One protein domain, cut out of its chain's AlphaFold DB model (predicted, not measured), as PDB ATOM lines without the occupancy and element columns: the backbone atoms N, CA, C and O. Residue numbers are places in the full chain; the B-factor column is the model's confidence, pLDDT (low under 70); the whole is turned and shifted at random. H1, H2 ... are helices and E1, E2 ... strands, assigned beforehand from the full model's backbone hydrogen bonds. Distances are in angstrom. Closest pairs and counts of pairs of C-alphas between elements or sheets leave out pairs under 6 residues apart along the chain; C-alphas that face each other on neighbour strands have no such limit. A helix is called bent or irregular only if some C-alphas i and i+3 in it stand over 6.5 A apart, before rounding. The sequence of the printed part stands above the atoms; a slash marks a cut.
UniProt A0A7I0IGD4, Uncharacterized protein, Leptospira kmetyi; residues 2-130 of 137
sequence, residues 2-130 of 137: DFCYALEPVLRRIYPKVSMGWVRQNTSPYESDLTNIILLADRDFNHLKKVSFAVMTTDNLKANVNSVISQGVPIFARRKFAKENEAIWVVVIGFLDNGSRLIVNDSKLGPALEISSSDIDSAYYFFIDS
ATOM      1  N   ASP A   2       3.941  11.972  44.229       87.75
ATOM      2  CA  ASP A   2       2.702  11.504  44.854       87.75
ATOM      3  C   ASP A   2       1.507  11.408  43.892       87.75
ATOM      4  O   ASP A   2       0.789  10.416  43.957       87.75
ATOM      5  N   PHE A   3       1.353  12.344  42.942       92.25
ATOM      6  CA  PHE A   3       0.347  12.248  41.869       92.25
ATOM      7  C   PHE A   3       0.371  10.873  41.190       92.25
ATOM      8  O   PHE A   3      -0.644  10.187  41.116       92.25
ATOM      9  N   CYS A   4       1.553  10.438  40.745       92.62
ATOM     10  CA  CYS A   4       1.726   9.172  40.047       92.62
ATOM     11  C   CYS A   4       1.387   7.988  40.972       92.62
ATOM     12  O   CYS A   4       0.700   7.061  40.550       92.62
ATOM     13  N   TYR A   5       1.845   8.026  42.229       92.06
ATOM     14  CA  TYR A   5       1.580   6.967  43.209       92.06
ATOM     15  C   TYR A   5       0.100   6.843  43.575       92.06
ATOM     16  O   TYR A   5      -0.370   5.734  43.809       92.06
ATOM     17  N   ALA A   6      -0.635   7.954  43.614       94.06
ATOM     18  CA  ALA A   6      -2.068   7.946  43.865       94.06
ATOM     19  C   ALA A   6      -2.871   7.559  42.608       94.06
ATOM     20  O   ALA A   6      -3.855   6.830  42.707       94.06
ATOM     21  N   LEU A   7      -2.443   7.982  41.416       94.62
ATOM     22  CA  LEU A   7      -3.153   7.689  40.170       94.62
ATOM     23  C   LEU A   7      -3.034   6.219  39.747       94.62
ATOM     24  O   LEU A   7      -4.001   5.628  39.274       94.62
ATOM     25  N   GLU A   8      -1.855   5.621  39.918       94.50
ATOM     26  CA  GLU A   8      -1.562   4.243  39.517       94.50
ATOM     27  C   GLU A   8      -2.616   3.225  39.994       94.50
ATOM     28  O   GLU A   8      -3.248   2.611  39.133       94.50
ATOM     29  N   PRO A   9      -2.891   3.064  41.304       93.81
ATOM     30  CA  PRO A   9      -3.855   2.070  41.777       93.81
ATOM     31  C   PRO A   9      -5.278   2.325  41.264       93.81
ATOM     32  O   PRO A   9      -6.045   1.376  41.074       93.81
ATOM     33  N   VAL A  10      -5.632   3.586  41.002       94.88
ATOM     34  CA  VAL A  10      -6.932   3.959  40.435       94.88
ATOM     35  C   VAL A  10      -7.023   3.519  38.972       94.88
ATOM     36  O   VAL A  10      -8.013   2.899  38.581       94.88
ATOM     37  N   LEU A  11      -5.969   3.740  38.181       94.06
ATOM     38  CA  LEU A  11      -5.893   3.258  36.800       94.06
ATOM     39  C   LEU A  11      -5.806   1.731  36.724       94.06
ATOM     40  O   LEU A  11      -6.478   1.137  35.884       94.06
ATOM     41  N   ARG A  12      -5.038   1.073  37.603       94.00
ATOM     42  CA  ARG A  12      -4.861  -0.390  37.593       94.00
ATOM     43  C   ARG A  12      -6.174  -1.142  37.784       94.00
ATOM     44  O   ARG A  12      -6.348  -2.210  37.202       94.00
ATOM     45  N   ARG A  13      -7.127  -0.582  38.537       91.94
ATOM     46  CA  ARG A  13      -8.485  -1.144  38.650       91.94
ATOM     47  C   ARG A  13      -9.156  -1.320  37.283       91.94
ATOM     48  O   ARG A  13      -9.894  -2.280  37.084       91.94
ATOM     49  N   ILE A  14      -8.928  -0.386  36.361       91.69
ATOM     50  CA  ILE A  14      -9.560  -0.356  35.037       91.69
ATOM     51  C   ILE A  14      -8.683  -1.063  33.999       91.69
ATOM     52  O   ILE A  14      -9.185  -1.840  33.180       91.69
ATOM     53  N   TYR A  15      -7.374  -0.836  34.089       92.50
ATOM     54  CA  TYR A  15      -6.336  -1.362  33.215       92.50
ATOM     55  C   TYR A  15      -5.345  -2.204  34.037       92.50
ATOM     56  O   TYR A  15      -4.304  -1.699  34.463       92.50
ATOM     57  N   PRO A  16      -5.601  -3.508  34.247       91.94
ATOM     58  CA  PRO A  16      -4.800  -4.339  35.158       91.94
ATOM     59  C   PRO A  16      -3.300  -4.415  34.837       91.94
ATOM     60  O   PRO A  16      -2.504  -4.773  35.699       91.94
ATOM     61  N   LYS A  17      -2.913  -4.089  33.596       93.44
ATOM     62  CA  LYS A  17      -1.525  -4.092  33.117       93.44
ATOM     63  C   LYS A  17      -0.794  -2.756  33.311       93.44
ATOM     64  O   LYS A  17       0.406  -2.699  33.044       93.44
ATOM     65  N   VAL A  18      -1.472  -1.699  33.774       94.25
ATOM     66  CA  VAL A  18      -0.822  -0.417  34.079       94.25
ATOM     67  C   VAL A  18       0.213  -0.616  35.184       94.25
ATOM     68  O   VAL A  18      -0.043  -1.211  36.238       94.25
ATOM     69  N   SER A  19       1.410  -0.094  34.929       95.06
ATOM     70  CA  SER A  19       2.540  -0.128  35.850       95.06
ATOM     71  C   SER A  19       2.915   1.277  36.298       95.06
ATOM     72  O   SER A  19       2.648   2.266  35.612       95.06
ATOM     73  N   MET A  20       3.618   1.369  37.428       94.44
ATOM     74  CA  MET A  20       4.136   2.653  37.890       94.44
ATOM     75  C   MET A  20       5.121   3.277  36.887       94.44
ATOM     76  O   MET A  20       5.152   4.495  36.729       94.44
ATOM     77  N   GLY A  21       5.899   2.456  36.173       94.44
ATOM     78  CA  GLY A  21       6.793   2.930  35.115       94.44
ATOM     79  C   GLY A  21       6.031   3.640  33.996       94.44
ATOM     80  O   GLY A  21       6.397   4.752  33.626       94.44
ATOM     81  N   TRP A  22       4.924   3.049  33.533       94.94
ATOM     82  CA  TRP A  22       4.085   3.653  32.497       94.94
ATOM     83  C   TRP A  22       3.463   4.973  32.961       94.94
ATOM     84  O   TRP A  22       3.531   5.967  32.242       94.94
ATOM     85  N   VAL A  23       2.919   5.021  34.184       93.75
ATOM     86  CA  VAL A  23       2.324   6.258  34.720       93.75
ATOM     87  C   VAL A  23       3.380   7.360  34.805       93.75
ATOM     88  O   VAL A  23       3.124   8.477  34.379       93.75
ATOM     89  N   ARG A  24       4.598   7.073  35.277       91.81
ATOM     90  CA  ARG A  24       5.675   8.081  35.337       91.81
ATOM     91  C   ARG A  24       6.114   8.594  33.966       91.81
ATOM     92  O   ARG A  24       6.533   9.738  33.873       91.81
ATOM     93  N   GLN A  25       6.050   7.759  32.931       91.31
ATOM     94  CA  GLN A  25       6.403   8.152  31.563       91.31
ATOM     95  C   GLN A  25       5.321   9.008  30.894       91.31
ATOM     96  O   GLN A  25       5.643   9.825  30.039       91.31
ATOM     97  N   ASN A  26       4.057   8.828  31.288       90.69
ATOM     98  CA  ASN A  26       2.898   9.459  30.645       90.69
ATOM     99  C   ASN A  26       2.214  10.520  31.521       90.69
ATOM    100  O   ASN A  26       1.140  11.006  31.175       90.69
ATOM    101  N   THR A  27       2.809  10.883  32.660       88.38
ATOM    102  CA  THR A  27       2.295  11.924  33.560       88.38
ATOM    103  C   THR A  27       3.409  12.873  33.970       88.38
ATOM    104  O   THR A  27       4.575  12.486  34.040       88.38
ATOM    105  N   SER A  28       3.048  14.121  34.263       76.88
ATOM    106  CA  SER A  28       3.975  15.119  34.796       76.88
ATOM    107  C   SER A  28       3.614  15.456  36.245       76.88
ATOM    108  O   SER A  28       2.433  15.565  36.585       76.88
ATOM    109  N   PRO A  29       4.614  15.658  37.121       62.59
ATOM    110  CA  PRO A  29       4.378  16.076  38.497       62.59
ATOM    111  C   PRO A  29       3.831  17.508  38.631       62.59
ATOM    112  O   PRO A  29       3.405  17.857  39.728       62.59
ATOM    113  N   TYR A  30       3.850  18.318  37.564       60.47
ATOM    114  CA  TYR A  30       3.439  19.729  37.600       60.47
ATOM    115  C   TYR A  30       2.054  19.970  36.999       60.47
ATOM    116  O   TYR A  30       1.277  20.749  37.541       60.47
ATOM    117  N   GLU A  31       1.730  19.278  35.910       60.06
ATOM    118  CA  GLU A  31       0.449  19.408  35.224       60.06
ATOM    119  C   GLU A  31       0.131  18.080  34.546       60.06
ATOM    120  O   GLU A  31       0.912  17.574  33.743       60.06
ATOM    121  N   SER A  32      -0.987  17.474  34.924       71.25
ATOM    122  CA  SER A  32      -1.408  16.186  34.391       71.25
ATOM    123  C   SER A  32      -2.857  16.289  33.951       71.25
ATOM    124  O   SER A  32      -3.767  16.323  34.777       71.25
ATOM    125  N   ASP A  33      -3.057  16.343  32.637       87.12
ATOM    126  CA  ASP A  33      -4.377  16.249  32.029       87.12
ATOM    127  C   ASP A  33      -4.880  14.804  32.133       87.12
ATOM    128  O   ASP A  33      -4.442  13.912  31.399       87.12
ATOM    129  N   LEU A  34      -5.810  14.577  33.064       90.19
ATOM    130  CA  LEU A  34      -6.441  13.274  33.271       90.19
ATOM    131  C   LEU A  34      -7.105  12.745  31.994       90.19
ATOM    132  O   LEU A  34      -7.096  11.536  31.778       90.19
ATOM    133  N   THR A  35      -7.617  13.622  31.125       90.88
ATOM    134  CA  THR A  35      -8.231  13.233  29.848       90.88
ATOM    135  C   THR A  35      -7.202  12.575  28.943       90.88
ATOM    136  O   THR A  35      -7.403  11.449  28.492       90.88
ATOM    137  N   ASN A  36      -6.068  13.240  28.721       90.62
ATOM    138  CA  ASN A  36      -4.998  12.699  27.891       90.62
ATOM    139  C   ASN A  36      -4.414  11.405  28.479       90.62
ATOM    140  O   ASN A  36      -4.152  10.453  27.749       90.62
ATOM    141  N   ILE A  37      -4.271  11.326  29.806       92.00
ATOM    142  CA  ILE A  37      -3.775  10.112  30.467       92.00
ATOM    143  C   ILE A  37      -4.722   8.931  30.241       92.00
ATOM    144  O   ILE A  37      -4.260   7.827  29.953       92.00
ATOM    145  N   ILE A  38      -6.036   9.149  30.345       91.81
ATOM    146  CA  ILE A  38      -7.028   8.109  30.056       91.81
ATOM    147  C   ILE A  38      -6.955   7.695  28.588       91.81
ATOM    148  O   ILE A  38      -6.894   6.501  28.326       91.81
ATOM    149  N   LEU A  39      -6.884   8.646  27.648       89.94
ATOM    150  CA  LEU A  39      -6.766   8.344  26.217       89.94
ATOM    151  C   LEU A  39      -5.524   7.497  25.907       89.94
ATOM    152  O   LEU A  39      -5.595   6.547  25.127       89.94
ATOM    153  N   LEU A  40      -4.390   7.808  26.540       92.25
ATOM    154  CA  LEU A  40      -3.164   7.020  26.416       92.25
ATOM    155  C   LEU A  40      -3.312   5.630  27.050       92.25
ATOM    156  O   LEU A  40      -2.852   4.650  26.470       92.25
ATOM    157  N   ALA A  41      -3.967   5.519  28.208       92.00
ATOM    158  CA  ALA A  41      -4.184   4.235  28.872       92.00
ATOM    159  C   ALA A  41      -5.152   3.330  28.090       92.00
ATOM    160  O   ALA A  41      -4.880   2.139  27.931       92.00
ATOM    161  N   ASP A  42      -6.237   3.894  27.553       90.38
ATOM    162  CA  ASP A  42      -7.157   3.210  26.641       90.38
ATOM    163  C   ASP A  42      -6.396   2.708  25.411       90.38
ATOM    164  O   ASP A  42      -6.549   1.544  25.025       90.38
ATOM    165  N   ARG A  43      -5.519   3.557  24.849       89.88
ATOM    166  CA  ARG A  43      -4.671   3.196  23.712       89.88
ATOM    167  C   ARG A  43      -3.729   2.033  24.026       89.88
ATOM    168  O   ARG A  43      -3.601   1.107  23.239       89.88
ATOM    169  N   ASP A  44      -3.052   2.077  25.164       91.44
ATOM    170  CA  ASP A  44      -1.961   1.143  25.440       91.44
ATOM    171  C   ASP A  44      -2.434  -0.168  26.084       91.44
ATOM    172  O   ASP A  44      -1.746  -1.188  25.979       91.44
ATOM    173  N   PHE A  45      -3.596  -0.176  26.754       86.62
ATOM    174  CA  PHE A  45      -3.981  -1.302  27.609       86.62
ATOM    175  C   PHE A  45      -5.352  -1.909  27.361       86.62
ATOM    176  O   PHE A  45      -5.517  -3.073  27.745       86.62
ATOM    177  N   ASN A  46      -6.333  -1.201  26.785       73.44
ATOM    178  CA  ASN A  46      -7.640  -1.811  26.511       73.44
ATOM    179  C   ASN A  46      -8.597  -0.958  25.651       73.44
ATOM    180  O   ASN A  46      -9.625  -0.500  26.146       73.44
ATOM    181  N   HIS A  47      -8.350  -0.853  24.343       68.38
ATOM    182  CA  HIS A  47      -9.188  -0.099  23.391       68.38
ATOM    183  C   HIS A  47     -10.687  -0.474  23.329       68.38
ATOM    184  O   HIS A  47     -11.454   0.162  22.610       68.38
ATOM    185  N   LEU A  48     -11.118  -1.540  24.007       72.94
ATOM    186  CA  LEU A  48     -12.503  -2.019  23.991       72.94
ATOM    187  C   LEU A  48     -13.410  -1.283  24.981       72.94
ATOM    188  O   LEU A  48     -14.629  -1.451  24.939       72.94
ATOM    189  N   LYS A  49     -12.831  -0.522  25.909       75.44
ATOM    190  CA  LYS A  49     -13.566   0.205  26.938       75.44
ATOM    191  C   LYS A  49     -13.390   1.686  26.675       75.44
ATOM    192  O   LYS A  49     -12.287   2.134  26.415       75.44
ATOM    193  N   LYS A  50     -14.487   2.431  26.737       84.38
ATOM    194  CA  LYS A  50     -14.416   3.883  26.796       84.38
ATOM    195  C   LYS A  50     -14.410   4.263  28.265       84.38
ATOM    196  O   LYS A  50     -15.374   3.968  28.973       84.38
ATOM    197  N   VAL A  51     -13.315   4.841  28.733       89.75
ATOM    198  CA  VAL A  51     -13.181   5.252  30.126       89.75
ATOM    199  C   VAL A  51     -13.405   6.750  30.223       89.75
ATOM    200  O   VAL A  51     -12.869   7.536  29.449       89.75
ATOM    201  N   SER A  52     -14.218   7.132  31.194       90.06
ATOM    202  CA  SER A  52     -14.535   8.515  31.513       90.06
ATOM    203  C   SER A  52     -14.268   8.748  32.997       90.06
ATOM    204  O   SER A  52     -14.113   7.810  33.785       90.06
ATOM    205  N   PHE A  53     -14.204  10.011  33.396       92.25
ATOM    206  CA  PHE A  53     -14.112  10.387  34.799       92.25
ATOM    207  C   PHE A  53     -15.116  11.484  35.112       92.25
ATOM    208  O   PHE A  53     -15.466  12.294  34.256       92.25
ATOM    209  N   ALA A  54     -15.578  11.505  36.356       91.88
ATOM    210  CA  ALA A  54     -16.422  12.568  36.870       91.88
ATOM    211  C   ALA A  54     -15.730  13.243  38.047       91.88
ATOM    212  O   ALA A  54     -15.037  12.601  38.841       91.88
ATOM    213  N   VAL A  55     -15.940  14.553  38.140       92.31
ATOM    214  CA  VAL A  55     -15.417  15.382  39.221       92.31
ATOM    215  C   VAL A  55     -16.448  15.436  40.342       92.31
ATOM    216  O   VAL A  55     -17.617  15.754  40.117       92.31
ATOM    217  N   MET A  56     -16.007  15.146  41.558       90.25
ATOM    218  CA  MET A  56     -16.712  15.479  42.785       90.25
ATOM    219  C   MET A  56     -16.138  16.784  43.326       90.25
ATOM    220  O   MET A  56     -14.943  16.879  43.619       90.25
ATOM    221  N   THR A  57     -16.992  17.793  43.438       82.12
ATOM    222  CA  THR A  57     -16.650  19.045  44.110       82.12
ATOM    223  C   THR A  57     -16.695  18.837  45.620       82.12
ATOM    224  O   THR A  57     -17.334  17.903  46.110       82.12
ATOM    225  N   THR A  58     -16.060  19.726  46.387       75.81
ATOM    226  CA  THR A  58     -16.119  19.690  47.857       75.81
ATOM    227  C   THR A  58     -17.564  19.592  48.377       75.81
ATOM    228  O   THR A  58     -17.830  18.826  49.302       75.81
ATOM    229  N   ASP A  59     -18.504  20.300  47.741       77.00
ATOM    230  CA  ASP A  59     -19.908  20.379  48.169       77.00
ATOM    231  C   ASP A  59     -20.680  19.069  47.977       77.00
ATOM    232  O   ASP A  59     -21.612  18.777  48.726       77.00
ATOM    233  N   ASN A  60     -20.299  18.260  46.984       85.31
ATOM    234  CA  ASN A  60     -21.001  17.021  46.658       85.31
ATOM    235  C   ASN A  60     -20.217  15.752  47.036       85.31
ATOM    236  O   ASN A  60     -20.798  14.667  47.048       85.31
ATOM    237  N   LEU A  61     -18.938  15.874  47.408       90.06
ATOM    238  CA  LEU A  61     -18.088  14.749  47.796       90.06
ATOM    239  C   LEU A  61     -18.708  13.944  48.938       90.06
ATOM    240  O   LEU A  61     -18.850  12.730  48.825       90.06
ATOM    241  N   LYS A  62     -19.145  14.614  50.009       89.62
ATOM    242  CA  LYS A  62     -19.776  13.954  51.163       89.62
ATOM    243  C   LYS A  62     -21.024  13.157  50.767       89.62
ATOM    244  O   LYS A  62     -21.226  12.050  51.256       89.62
ATOM    245  N   ALA A  63     -21.845  13.698  49.869       87.00
ATOM    246  CA  ALA A  63     -23.069  13.041  49.415       87.00
ATOM    247  C   ALA A  63     -22.789  11.855  48.474       87.00
ATOM    248  O   ALA A  63     -23.504  10.855  48.511       87.00
ATOM    249  N   ASN A  64     -21.743  11.949  47.649       89.88
ATOM    250  CA  ASN A  64     -21.467  10.987  46.580       89.88
ATOM    251  C   ASN A  64     -20.427   9.920  46.941       89.88
ATOM    252  O   ASN A  64     -20.391   8.867  46.308       89.88
ATOM    253  N   VAL A  65     -19.584  10.147  47.953       93.94
ATOM    254  CA  VAL A  65     -18.509   9.207  48.305       93.94
ATOM    255  C   VAL A  65     -19.054   7.823  48.651       93.94
ATOM    256  O   VAL A  65     -18.481   6.824  48.226       93.94
ATOM    257  N   ASN A  66     -20.193   7.755  49.347       91.69
ATOM    258  CA  ASN A  66     -20.808   6.486  49.721       91.69
ATOM    259  C   ASN A  66     -21.198   5.666  48.481       91.69
ATOM    260  O   ASN A  66     -20.815   4.503  48.371       91.69
ATOM    261  N   SER A  67     -21.896   6.272  47.516       92.06
ATOM    262  CA  SER A  67     -22.366   5.546  46.330       92.06
ATOM    263  C   SER A  67     -21.213   5.037  45.465       92.06
ATOM    264  O   SER A  67     -21.313   3.946  44.905       92.06
ATOM    265  N   VAL A  68     -20.108   5.782  45.380       94.19
ATOM    266  CA  VAL A  68     -18.942   5.417  44.563       94.19
ATOM    267  C   VAL A  68     -18.060   4.379  45.257       94.19
ATOM    268  O   VAL A  68     -17.774   3.326  44.678       94.19
ATOM    269  N   ILE A  69     -17.693   4.609  46.518       95.00
ATOM    270  CA  ILE A  69     -16.836   3.688  47.277       95.00
ATOM    271  C   ILE A  69     -17.548   2.355  47.538       95.00
ATOM    272  O   ILE A  69     -16.909   1.309  47.455       95.00
ATOM    273  N   SER A  70     -18.870   2.346  47.758       92.44
ATOM    274  CA  SER A  70     -19.642   1.105  47.951       92.44
ATOM    275  C   SER A  70     -19.703   0.217  46.698       92.44
ATOM    276  O   SER A  70     -19.900  -0.989  46.808       92.44
ATOM    277  N   GLN A  71     -19.457   0.770  45.504       92.25
ATOM    278  CA  GLN A  71     -19.250  -0.002  44.263       92.25
ATOM    279  C   GLN A  71     -17.795  -0.496  44.119       92.25
ATOM    280  O   GLN A  71     -17.361  -0.992  43.073       92.25
ATOM    281  N   GLY A  72     -16.999  -0.309  45.169       91.19
ATOM    282  CA  GLY A  72     -15.573  -0.568  45.223       91.19
ATOM    283  C   GLY A  72     -14.731   0.432  44.438       91.19
ATOM    284  O   GLY A  72     -13.540   0.183  44.300       91.19
ATOM    285  N   VAL A  73     -15.293   1.499  43.858       94.88
ATOM    286  CA  VAL A  73     -14.541   2.429  42.998       94.88
ATOM    287  C   VAL A  73     -13.722   3.381  43.876       94.88
ATOM    288  O   VAL A  73     -14.321   4.184  44.587       94.88
ATOM    289  N   PRO A  74     -12.376   3.328  43.845       95.62
ATOM    290  CA  PRO A  74     -11.550   4.260  44.596       95.62
ATOM    291  C   PRO A  74     -11.638   5.655  43.977       95.62
ATOM    292  O   PRO A  74     -11.811   5.803  42.764       95.62
ATOM    293  N   ILE A  75     -11.474   6.676  44.811       96.31
ATOM    294  CA  ILE A  75     -11.519   8.074  44.376       96.31
ATOM    295  C   ILE A  75     -10.106   8.643  44.433       96.31
ATOM    296  O   ILE A  75      -9.438   8.598  45.463       96.31
ATOM    297  N   PHE A  76      -9.663   9.197  43.316       96.12
ATOM    298  CA  PHE A  76      -8.436   9.968  43.217       96.12
ATOM    299  C   PHE A  76      -8.711  11.390  43.706       96.12
ATOM    300  O   PHE A  76      -9.520  12.090  43.102       96.12
ATOM    301  N   ALA A  77      -8.100  11.818  44.807       95.44
ATOM    302  CA  ALA A  77      -8.437  13.087  45.447       95.44
ATOM    303  C   ALA A  77      -7.206  13.957  45.701       95.44
ATOM    304  O   ALA A  77      -6.123  13.464  46.016       95.44
ATOM    305  N   ARG A  78      -7.401  15.269  45.601       94.50
ATOM    306  CA  ARG A  78      -6.423  16.296  45.933       94.50
ATOM    307  C   ARG A  78      -6.815  16.965  47.239       94.50
ATOM    308  O   ARG A  78      -7.935  17.457  47.373       94.50
ATOM    309  N   ARG A  79      -5.890  17.042  48.191       94.25
ATOM    310  CA  ARG A  79      -6.064  17.871  49.387       94.25
ATOM    311  C   ARG A  79      -6.003  19.358  49.024       94.25
ATOM    312  O   ARG A  79      -5.280  19.746  48.110       94.25
ATOM    313  N   LYS A  80      -6.709  20.198  49.783       93.94
ATOM    314  CA  LYS A  80      -6.581  21.666  49.725       93.94
ATOM    315  C   LYS A  80      -5.187  22.112  50.143       93.94
ATOM    316  O   LYS A  80      -4.564  22.933  49.478       93.94
ATOM    317  N   PHE A  81      -4.693  21.523  51.228       93.62
ATOM    318  CA  PHE A  81      -3.378  21.785  51.792       93.62
ATOM    319  C   PHE A  81      -2.738  20.461  52.208       93.62
ATOM    320  O   PHE A  81      -3.429  19.558  52.675       93.62
ATOM    321  N   ALA A  82      -1.425  20.355  52.038       92.31
ATOM    322  CA  ALA A  82      -0.633  19.235  52.527       92.31
ATOM    323  C   ALA A  82       0.586  19.781  53.269       92.31
ATOM    324  O   ALA A  82       1.248  20.705  52.788       92.31
ATOM    325  N   LYS A  83       0.878  19.212  54.437       93.50
ATOM    326  CA  LYS A  83       2.137  19.449  55.149       93.50
ATOM    327  C   LYS A  83       3.304  18.815  54.389       93.50
ATOM    328  O   LYS A  83       3.124  18.000  53.489       93.50
ATOM    329  N   GLU A  84       4.527  19.156  54.779       91.62
ATOM    330  CA  GLU A  84       5.750  18.666  54.125       91.62
ATOM    331  C   GLU A  84       5.812  17.126  54.036       91.62
ATOM    332  O   GLU A  84       6.164  16.554  52.996       91.62
ATOM    333  N   ASN A  85       5.375  16.447  55.098       94.31
ATOM    334  CA  ASN A  85       5.334  14.990  55.208       94.31
ATOM    335  C   ASN A  85       4.066  14.341  54.620       94.31
ATOM    336  O   ASN A  85       3.961  13.121  54.628       94.31
ATOM    337  N   GLU A  86       3.129  15.119  54.084       95.00
ATOM    338  CA  GLU A  86       1.862  14.647  53.518       95.00
ATOM    339  C   GLU A  86       1.909  14.660  51.981       95.00
ATOM    340  O   GLU A  86       2.567  15.503  51.357       95.00
ATOM    341  N   ALA A  87       1.240  13.704  51.338       94.50
ATOM    342  CA  ALA A  87       0.978  13.783  49.902       94.50
ATOM    343  C   ALA A  87      -0.123  14.821  49.610       94.50
ATOM    344  O   ALA A  87      -1.093  14.924  50.360       94.50
ATOM    345  N   ILE A  88      -0.025  15.582  48.515       94.69
ATOM    346  CA  ILE A  88      -1.141  16.441  48.090       94.69
ATOM    347  C   ILE A  88      -2.207  15.606  47.368       94.69
ATOM    348  O   ILE A  88      -3.398  15.868  47.528       94.69
ATOM    349  N   TRP A  89      -1.796  14.562  46.643       95.06
ATOM    350  CA  TRP A  89      -2.695  13.591  46.013       95.06
ATOM    351  C   TRP A  89      -2.799  12.302  46.830       95.06
ATOM    352  O   TRP A  89      -1.790  11.697  47.194       95.06
ATOM    353  N   VAL A  90      -4.029  11.864  47.083       96.69
ATOM    354  CA  VAL A  90      -4.358  10.676  47.878       96.69
ATOM    355  C   VAL A  90      -5.405   9.819  47.177       96.69
ATOM    356  O   VAL A  90      -6.094  10.267  46.257       96.69
ATOM    357  N   VAL A  91      -5.546   8.574  47.628       97.75
ATOM    358  CA  VAL A  91      -6.592   7.665  47.147       97.75
ATOM    359  C   VAL A  91      -7.583   7.420  48.266       97.75
ATOM    360  O   VAL A  91      -7.228   6.806  49.267       97.75
ATOM    361  N   VAL A  92      -8.822   7.867  48.106       97.31
ATOM    362  CA  VAL A  92      -9.902   7.530  49.035       97.31
ATOM    363  C   VAL A  92     -10.362   6.105  48.750       97.31
ATOM    364  O   VAL A  92     -10.709   5.765  47.617       97.31
ATOM    365  N   ILE A  93     -10.359   5.282  49.794       96.88
ATOM    366  CA  ILE A  93     -10.695   3.852  49.747       96.88
ATOM    367  C   ILE A  93     -11.853   3.480  50.679       96.88
ATOM    368  O   ILE A  93     -12.344   2.358  50.633       96.88
ATOM    369  N   GLY A  94     -12.285   4.408  51.530       96.94
ATOM    370  CA  GLY A  94     -13.326   4.187  52.523       96.94
ATOM    371  C   GLY A  94     -13.911   5.503  53.015       96.94
ATOM    372  O   GLY A  94     -13.387   6.583  52.730       96.94
ATOM    373  N   PHE A  95     -14.991   5.413  53.777       96.25
ATOM    374  CA  PHE A  95     -15.619   6.562  54.414       96.25
ATOM    375  C   PHE A  95     -16.189   6.178  55.778       96.25
ATOM    376  O   PHE A  95     -16.534   5.022  56.020       96.25
ATOM    377  N   LEU A  96     -16.312   7.175  56.648       95.50
ATOM    378  CA  LEU A  96     -16.979   7.109  57.944       95.50
ATOM    379  C   LEU A  96     -17.966   8.281  58.050       95.50
ATOM    380  O   LEU A  96     -17.900   9.243  57.279       95.50
ATOM    381  N   ASP A  97     -18.904   8.197  58.994       94.00
ATOM    382  CA  ASP A  97     -19.872   9.257  59.311       94.00
ATOM    383  C   ASP A  97     -20.571   9.846  58.074       94.00
ATOM    384  O   ASP A  97     -20.591  11.065  57.857       94.00
ATOM    385  N   ASN A  98     -21.102   8.961  57.223       90.31
ATOM    386  CA  ASN A  98     -21.777   9.312  55.970       90.31
ATOM    387  C   ASN A  98     -20.943  10.242  55.074       90.31
ATOM    388  O   ASN A  98     -21.455  11.217  54.530       90.31
ATOM    389  N   GLY A  99     -19.643   9.960  54.966       92.19
ATOM    390  CA  GLY A  99     -18.737  10.684  54.080       92.19
ATOM    391  C   GLY A  99     -18.128  11.944  54.681       92.19
ATOM    392  O   GLY A  99     -17.412  12.639  53.973       92.19
ATOM    393  N   SER A 100     -18.391  12.249  55.958       93.06
ATOM    394  CA  SER A 100     -17.756  13.392  56.638       93.06
ATOM    395  C   SER A 100     -16.271  13.135  56.906       93.06
ATOM    396  O   SER A 100     -15.459  14.057  56.869       93.06
ATOM    397  N   ARG A 101     -15.918  11.870  57.152       96.06
ATOM    398  CA  ARG A 101     -14.541  11.394  57.276       96.06
ATOM    399  C   ARG A 101     -14.238  10.418  56.147       96.06
ATOM    400  O   ARG A 101     -15.077   9.595  55.779       96.06
ATOM    401  N   LEU A 102     -13.036  10.516  55.606       96.94
ATOM    402  CA  LEU A 102     -12.541   9.715  54.497       96.94
ATOM    403  C   LEU A 102     -11.385   8.849  54.981       96.94
ATOM    404  O   LEU A 102     -10.528   9.329  55.718       96.94
ATOM    405  N   ILE A 103     -11.348   7.598  54.530       97.88
ATOM    406  CA  ILE A 103     -10.210   6.701  54.734       97.88
ATOM    407  C   ILE A 103      -9.374   6.743  53.457       97.88
ATOM    408  O   ILE A 103      -9.880   6.413  52.379       97.88
ATOM    409  N   VAL A 104      -8.115   7.162  53.563       97.75
ATOM    410  CA  VAL A 104      -7.242   7.419  52.415       97.75
ATOM    411  C   VAL A 104      -5.924   6.666  52.489       97.75
ATOM    412  O   VAL A 104      -5.356   6.467  53.558       97.75
ATOM    413  N   ASN A 105      -5.396   6.307  51.324       97.75
ATOM    414  CA  ASN A 105      -4.006   5.914  51.171       97.75
ATOM    415  C   ASN A 105      -3.176   7.132  50.771       97.75
ATOM    416  O   ASN A 105      -3.448   7.780  49.755       97.75
ATOM    417  N   ASP A 106      -2.150   7.411  51.567       96.94
ATOM    418  CA  ASP A 106      -1.189   8.483  51.364       96.94
ATOM    419  C   ASP A 106       0.170   7.882  50.989       96.94
ATOM    420  O   ASP A 106       0.713   7.033  51.694       96.94
ATOM    421  N   SER A 107       0.740   8.318  49.866       94.50
ATOM    422  CA  SER A 107       2.017   7.773  49.382       94.50
ATOM    423  C   SER A 107       3.230   8.111  50.261       94.50
ATOM    424  O   SER A 107       4.264   7.460  50.121       94.50
ATOM    425  N   LYS A 108       3.125   9.103  51.155       95.50
ATOM    426  CA  LYS A 108       4.181   9.488  52.102       95.50
ATOM    427  C   LYS A 108       3.948   8.942  53.509       95.50
ATOM    428  O   LYS A 108       4.913   8.574  54.172       95.50
ATOM    429  N   LEU A 109       2.697   8.906  53.965       96.06
ATOM    430  CA  LEU A 109       2.353   8.521  55.341       96.06
ATOM    431  C   LEU A 109       1.853   7.076  55.482       96.06
ATOM    432  O   LEU A 109       1.860   6.538  56.586       96.06
ATOM    433  N   GLY A 110       1.457   6.436  54.383       93.88
ATOM    434  CA  GLY A 110       0.975   5.061  54.367       93.88
ATOM    435  C   GLY A 110      -0.541   4.928  54.172       93.88
ATOM    436  O   GLY A 110      -1.242   5.899  53.869       93.88
ATOM    437  N   PRO A 111      -1.055   3.691  54.263       94.75
ATOM    438  CA  PRO A 111      -2.444   3.388  53.954       94.75
ATOM    439  C   PRO A 111      -3.408   3.694  55.109       94.75
ATOM    440  O   PRO A 111      -3.006   3.767  56.268       94.75
ATOM    441  N   ALA A 112      -4.699   3.772  54.776       94.25
ATOM    442  CA  ALA A 112      -5.828   3.809  55.710       94.25
ATOM    443  C   ALA A 112      -5.805   4.934  56.769       94.25
ATOM    444  O   ALA A 112      -6.194   4.728  57.917       94.25
ATOM    445  N   LEU A 113      -5.390   6.137  56.376       97.12
ATOM    446  CA  LEU A 113      -5.442   7.332  57.219       97.12
ATOM    447  C   LEU A 113      -6.830   7.967  57.191       97.12
ATOM    448  O   LEU A 113      -7.463   8.035  56.139       97.12
ATOM    449  N   GLU A 114      -7.275   8.496  58.325       97.44
ATOM    450  CA  GLU A 114      -8.514   9.265  58.403       97.44
ATOM    451  C   GLU A 114      -8.252  10.751  58.130       97.44
ATOM    452  O   GLU A 114      -7.396  11.363  58.769       97.44
ATOM    453  N   ILE A 115      -9.006  11.346  57.202       95.81
ATOM    454  CA  ILE A 115      -9.011  12.796  56.943       95.81
ATOM    455  C   ILE A 115     -10.445  13.325  56.851       95.81
ATOM    456  O   ILE A 115     -11.378  12.564  56.588       95.81
ATOM    457  N   SER A 116     -10.639  14.633  57.025       95.19
ATOM    458  CA  SER A 116     -11.953  15.242  56.814       95.19
ATOM    459  C   SER A 116     -12.250  15.384  55.322       95.19
ATOM    460  O   SER A 116     -11.376  15.744  54.531       95.19
ATOM    461  N   SER A 117     -13.506  15.185  54.914       94.38
ATOM    462  CA  SER A 117     -13.922  15.485  53.537       94.38
ATOM    463  C   SER A 117     -13.762  16.968  53.191       94.38
ATOM    464  O   SER A 117     -13.589  17.312  52.025       94.38
ATOM    465  N   SER A 118     -13.786  17.852  54.198       93.56
ATOM    466  CA  SER A 118     -13.532  19.289  54.023       93.56
ATOM    467  C   SER A 118     -12.110  19.600  53.566       93.56
ATOM    468  O   SER A 118     -11.887  20.684  53.022       93.56
ATOM    469  N   ASP A 119     -11.173  18.675  53.775       94.75
ATOM    470  CA  ASP A 119      -9.759  18.849  53.447       94.75
ATOM    471  C   ASP A 119      -9.476  18.527  51.976       94.75
ATOM    472  O   ASP A 119      -8.367  18.764  51.500       94.75
ATOM    473  N   ILE A 120     -10.470  18.018  51.237       95.06
ATOM    474  CA  ILE A 120     -10.386  17.732  49.805       95.06
ATOM    475  C   ILE A 120     -10.824  18.945  48.978       95.06
ATOM    476  O   ILE A 120     -11.900  19.513  49.171       95.06
ATOM    477  N   ASP A 121      -9.966  19.324  48.037       93.25
ATOM    478  CA  ASP A 121     -10.200  20.376  47.048       93.25
ATOM    479  C   ASP A 121     -10.981  19.830  45.852       93.25
ATOM    480  O   ASP A 121     -12.067  20.295  45.515       93.25
ATOM    481  N   SER A 122     -10.448  18.771  45.253       92.19
ATOM    482  CA  SER A 122     -11.009  18.118  44.077       92.19
ATOM    483  C   SER A 122     -10.896  16.607  44.210       92.19
ATOM    484  O   SER A 122      -9.934  16.078  44.768       92.19
ATOM    485  N   ALA A 123     -11.901  15.899  43.712       95.44
ATOM    486  CA  ALA A 123     -11.948  14.448  43.727       95.44
ATOM    487  C   ALA A 123     -12.467  13.924  42.391       95.44
ATOM    488  O   ALA A 123     -13.330  14.527  41.763       95.44
ATOM    489  N   TYR A 124     -11.937  12.787  41.963       95.25
ATOM    490  CA  TYR A 124     -12.209  12.188  40.669       95.25
ATOM    491  C   TYR A 124     -12.458  10.701  40.854       95.25
ATOM    492  O   TYR A 124     -11.695  10.011  41.533       95.25
ATOM    493  N   TYR A 125     -13.496  10.188  40.211       94.56
ATOM    494  CA  TYR A 125     -13.677   8.752  40.065       94.56
ATOM    495  C   TYR A 125     -13.804   8.405  38.592       94.56
ATOM    496  O   TYR A 125     -14.389   9.149  37.802       94.56
ATOM    497  N   PHE A 126     -13.222   7.268  38.239       93.44
ATOM    498  CA  PHE A 126     -13.146   6.783  36.874       93.44
ATOM    499  C   PHE A 126     -14.158   5.658  36.704       93.44
ATOM    500  O   PHE A 126     -14.311   4.803  37.583       93.44
ATOM    501  N   PHE A 127     -14.840   5.647  35.570       90.25
ATOM    502  CA  PHE A 127     -15.841   4.646  35.243       90.25
ATOM    503  C   PHE A 127     -15.746   4.263  33.771       90.25
ATOM    504  O   PHE A 127     -15.263   5.018  32.930       90.25
ATOM    505  N   ILE A 128     -16.179   3.042  33.473       88.69
ATOM    506  CA  ILE A 128     -16.262   2.548  32.103       88.69
ATOM    507  C   ILE A 128     -17.644   2.934  31.584       88.69
ATOM    508  O   ILE A 128     -18.648   2.511  32.162       88.69
ATOM    509  N   ASP A 129     -17.699   3.699  30.498       82.12
ATOM    510  CA  ASP A 129     -18.935   3.951  29.769       82.12
ATOM    511  C   ASP A 129     -19.436   2.597  29.257       82.12
ATOM    512  O   ASP A 129     -18.877   2.007  28.327       82.12
ATOM    513  N   SER A 130     -20.488   2.064  29.877       62.22
ATOM    514  CA  SER A 130     -21.180   0.889  29.363       62.22
ATOM    515  C   SER A 130     -21.928   1.301  28.098       62.22
ATOM    516  O   SER A 130     -23.116   1.622  28.137       62.22
TER     517      SER A 130
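This is residues 2 to 130 of the 137 residues of an uncharacterized protein of Leptospira kmetyi (UniProt A0A7I0IGD4). What is the main picture? A strongly twisted sheet of six strands has H1 and H3 over one face and H4 on the other, in three layers, while H2 packs on H1 away from the sheet. The long strands E1 and E6 run side by side out to one end under H3, and E2 E3 E4 E5 form a meander, each strand the antiparallel neighbour of the one before, toward the other end. What is it made of? The printed part has 129 residues, with four named helices and six named strands in the order H1 H2 H3 E1 H4 E2 E3 E4 E5 E6, and its class is mixed. The sheet runs E1 E6 E2 E3 E4 E5, all antiparallel. How large is it? It is compact, with a radius of gyration of the C-alphas of 14.0 A and spans of 38 by 34 by 21 A.

Where does the first helix sit? H1, residues 2 to 14, is on the sheet at a height of 7.1 A, over E2, residues 75 to 79, and along it at 7 degrees on the local plane; the closest C-alphas, of Leu 7 and Phe 76, are 6.5 A apart. With its residues 4 to 8 alone it touches H2, residues 20 to 26, about perpendicular at 77 degrees; the C-alphas of Cys 4 and Val 23 come closest, at 6.1 A. Where are the other helices? H3, residues 34 to 45, is on the same face as H1, over E1, residues 50 to 57; the C-alphas of Ile 38 and Val 51 come closest, at 6.8 A. H4, residues 58 to 69, is on the opposite face; its closest C-alpha to E6, residues 120 to 129, is that of Thr 58, 6.0 A from that of Asp 121. E1, H4 and E2 form a split strand-helix-strand unit, two strands running the same way with E6 between them in the sheet, and its crossover is right-handed. How do the strands pair? N 54 and O 125 of E1 and E6 are 3.0 A apart, and N 76 and O 124 of E2 and E6 2.8 A, both within hydrogen-bond range. So are N 77 and O 90, 2.9 A apart, in the hairpin of E2 and E3, residues 89 to 96. The hairpin of E3 and E4, residues 101 to 106, has N 103 and O 94 at 2.9 A, and that of E4 and E5, residues 110 to 116, has N 104 and O 113 at 2.8 A. Are the helix backbones complete? Every O i to N i+4 pair is within hydrogen-bond range in H2 and H3, against 6 of 9 in H1 and 4 of 8 in H4.

Where do the elements begin and end? H1 begins at C-alpha 2, (2.702, 11.504, 44.854), and E6 ends at C-alpha 129, (-18.935, 3.951, 29.769). Which are long or uneven? E6 measures 25.8 A, E1 23.1 A, and H1 and E3 19.7 A each. E3 bends by 70 degrees at residue 93, and H4 is irregular, with C-alphas 59 and 62 7.1 A apart.

How far does it reach? The two C-alphas farthest apart, of Leu 48 and Glu 84, are 40.9 A apart. Is it unbroken and sure? The printed part has no cut, and no link is long. The mean pLDDT of the printed part is 90.8, with residues 29 to 31, 47 and 130 under 70.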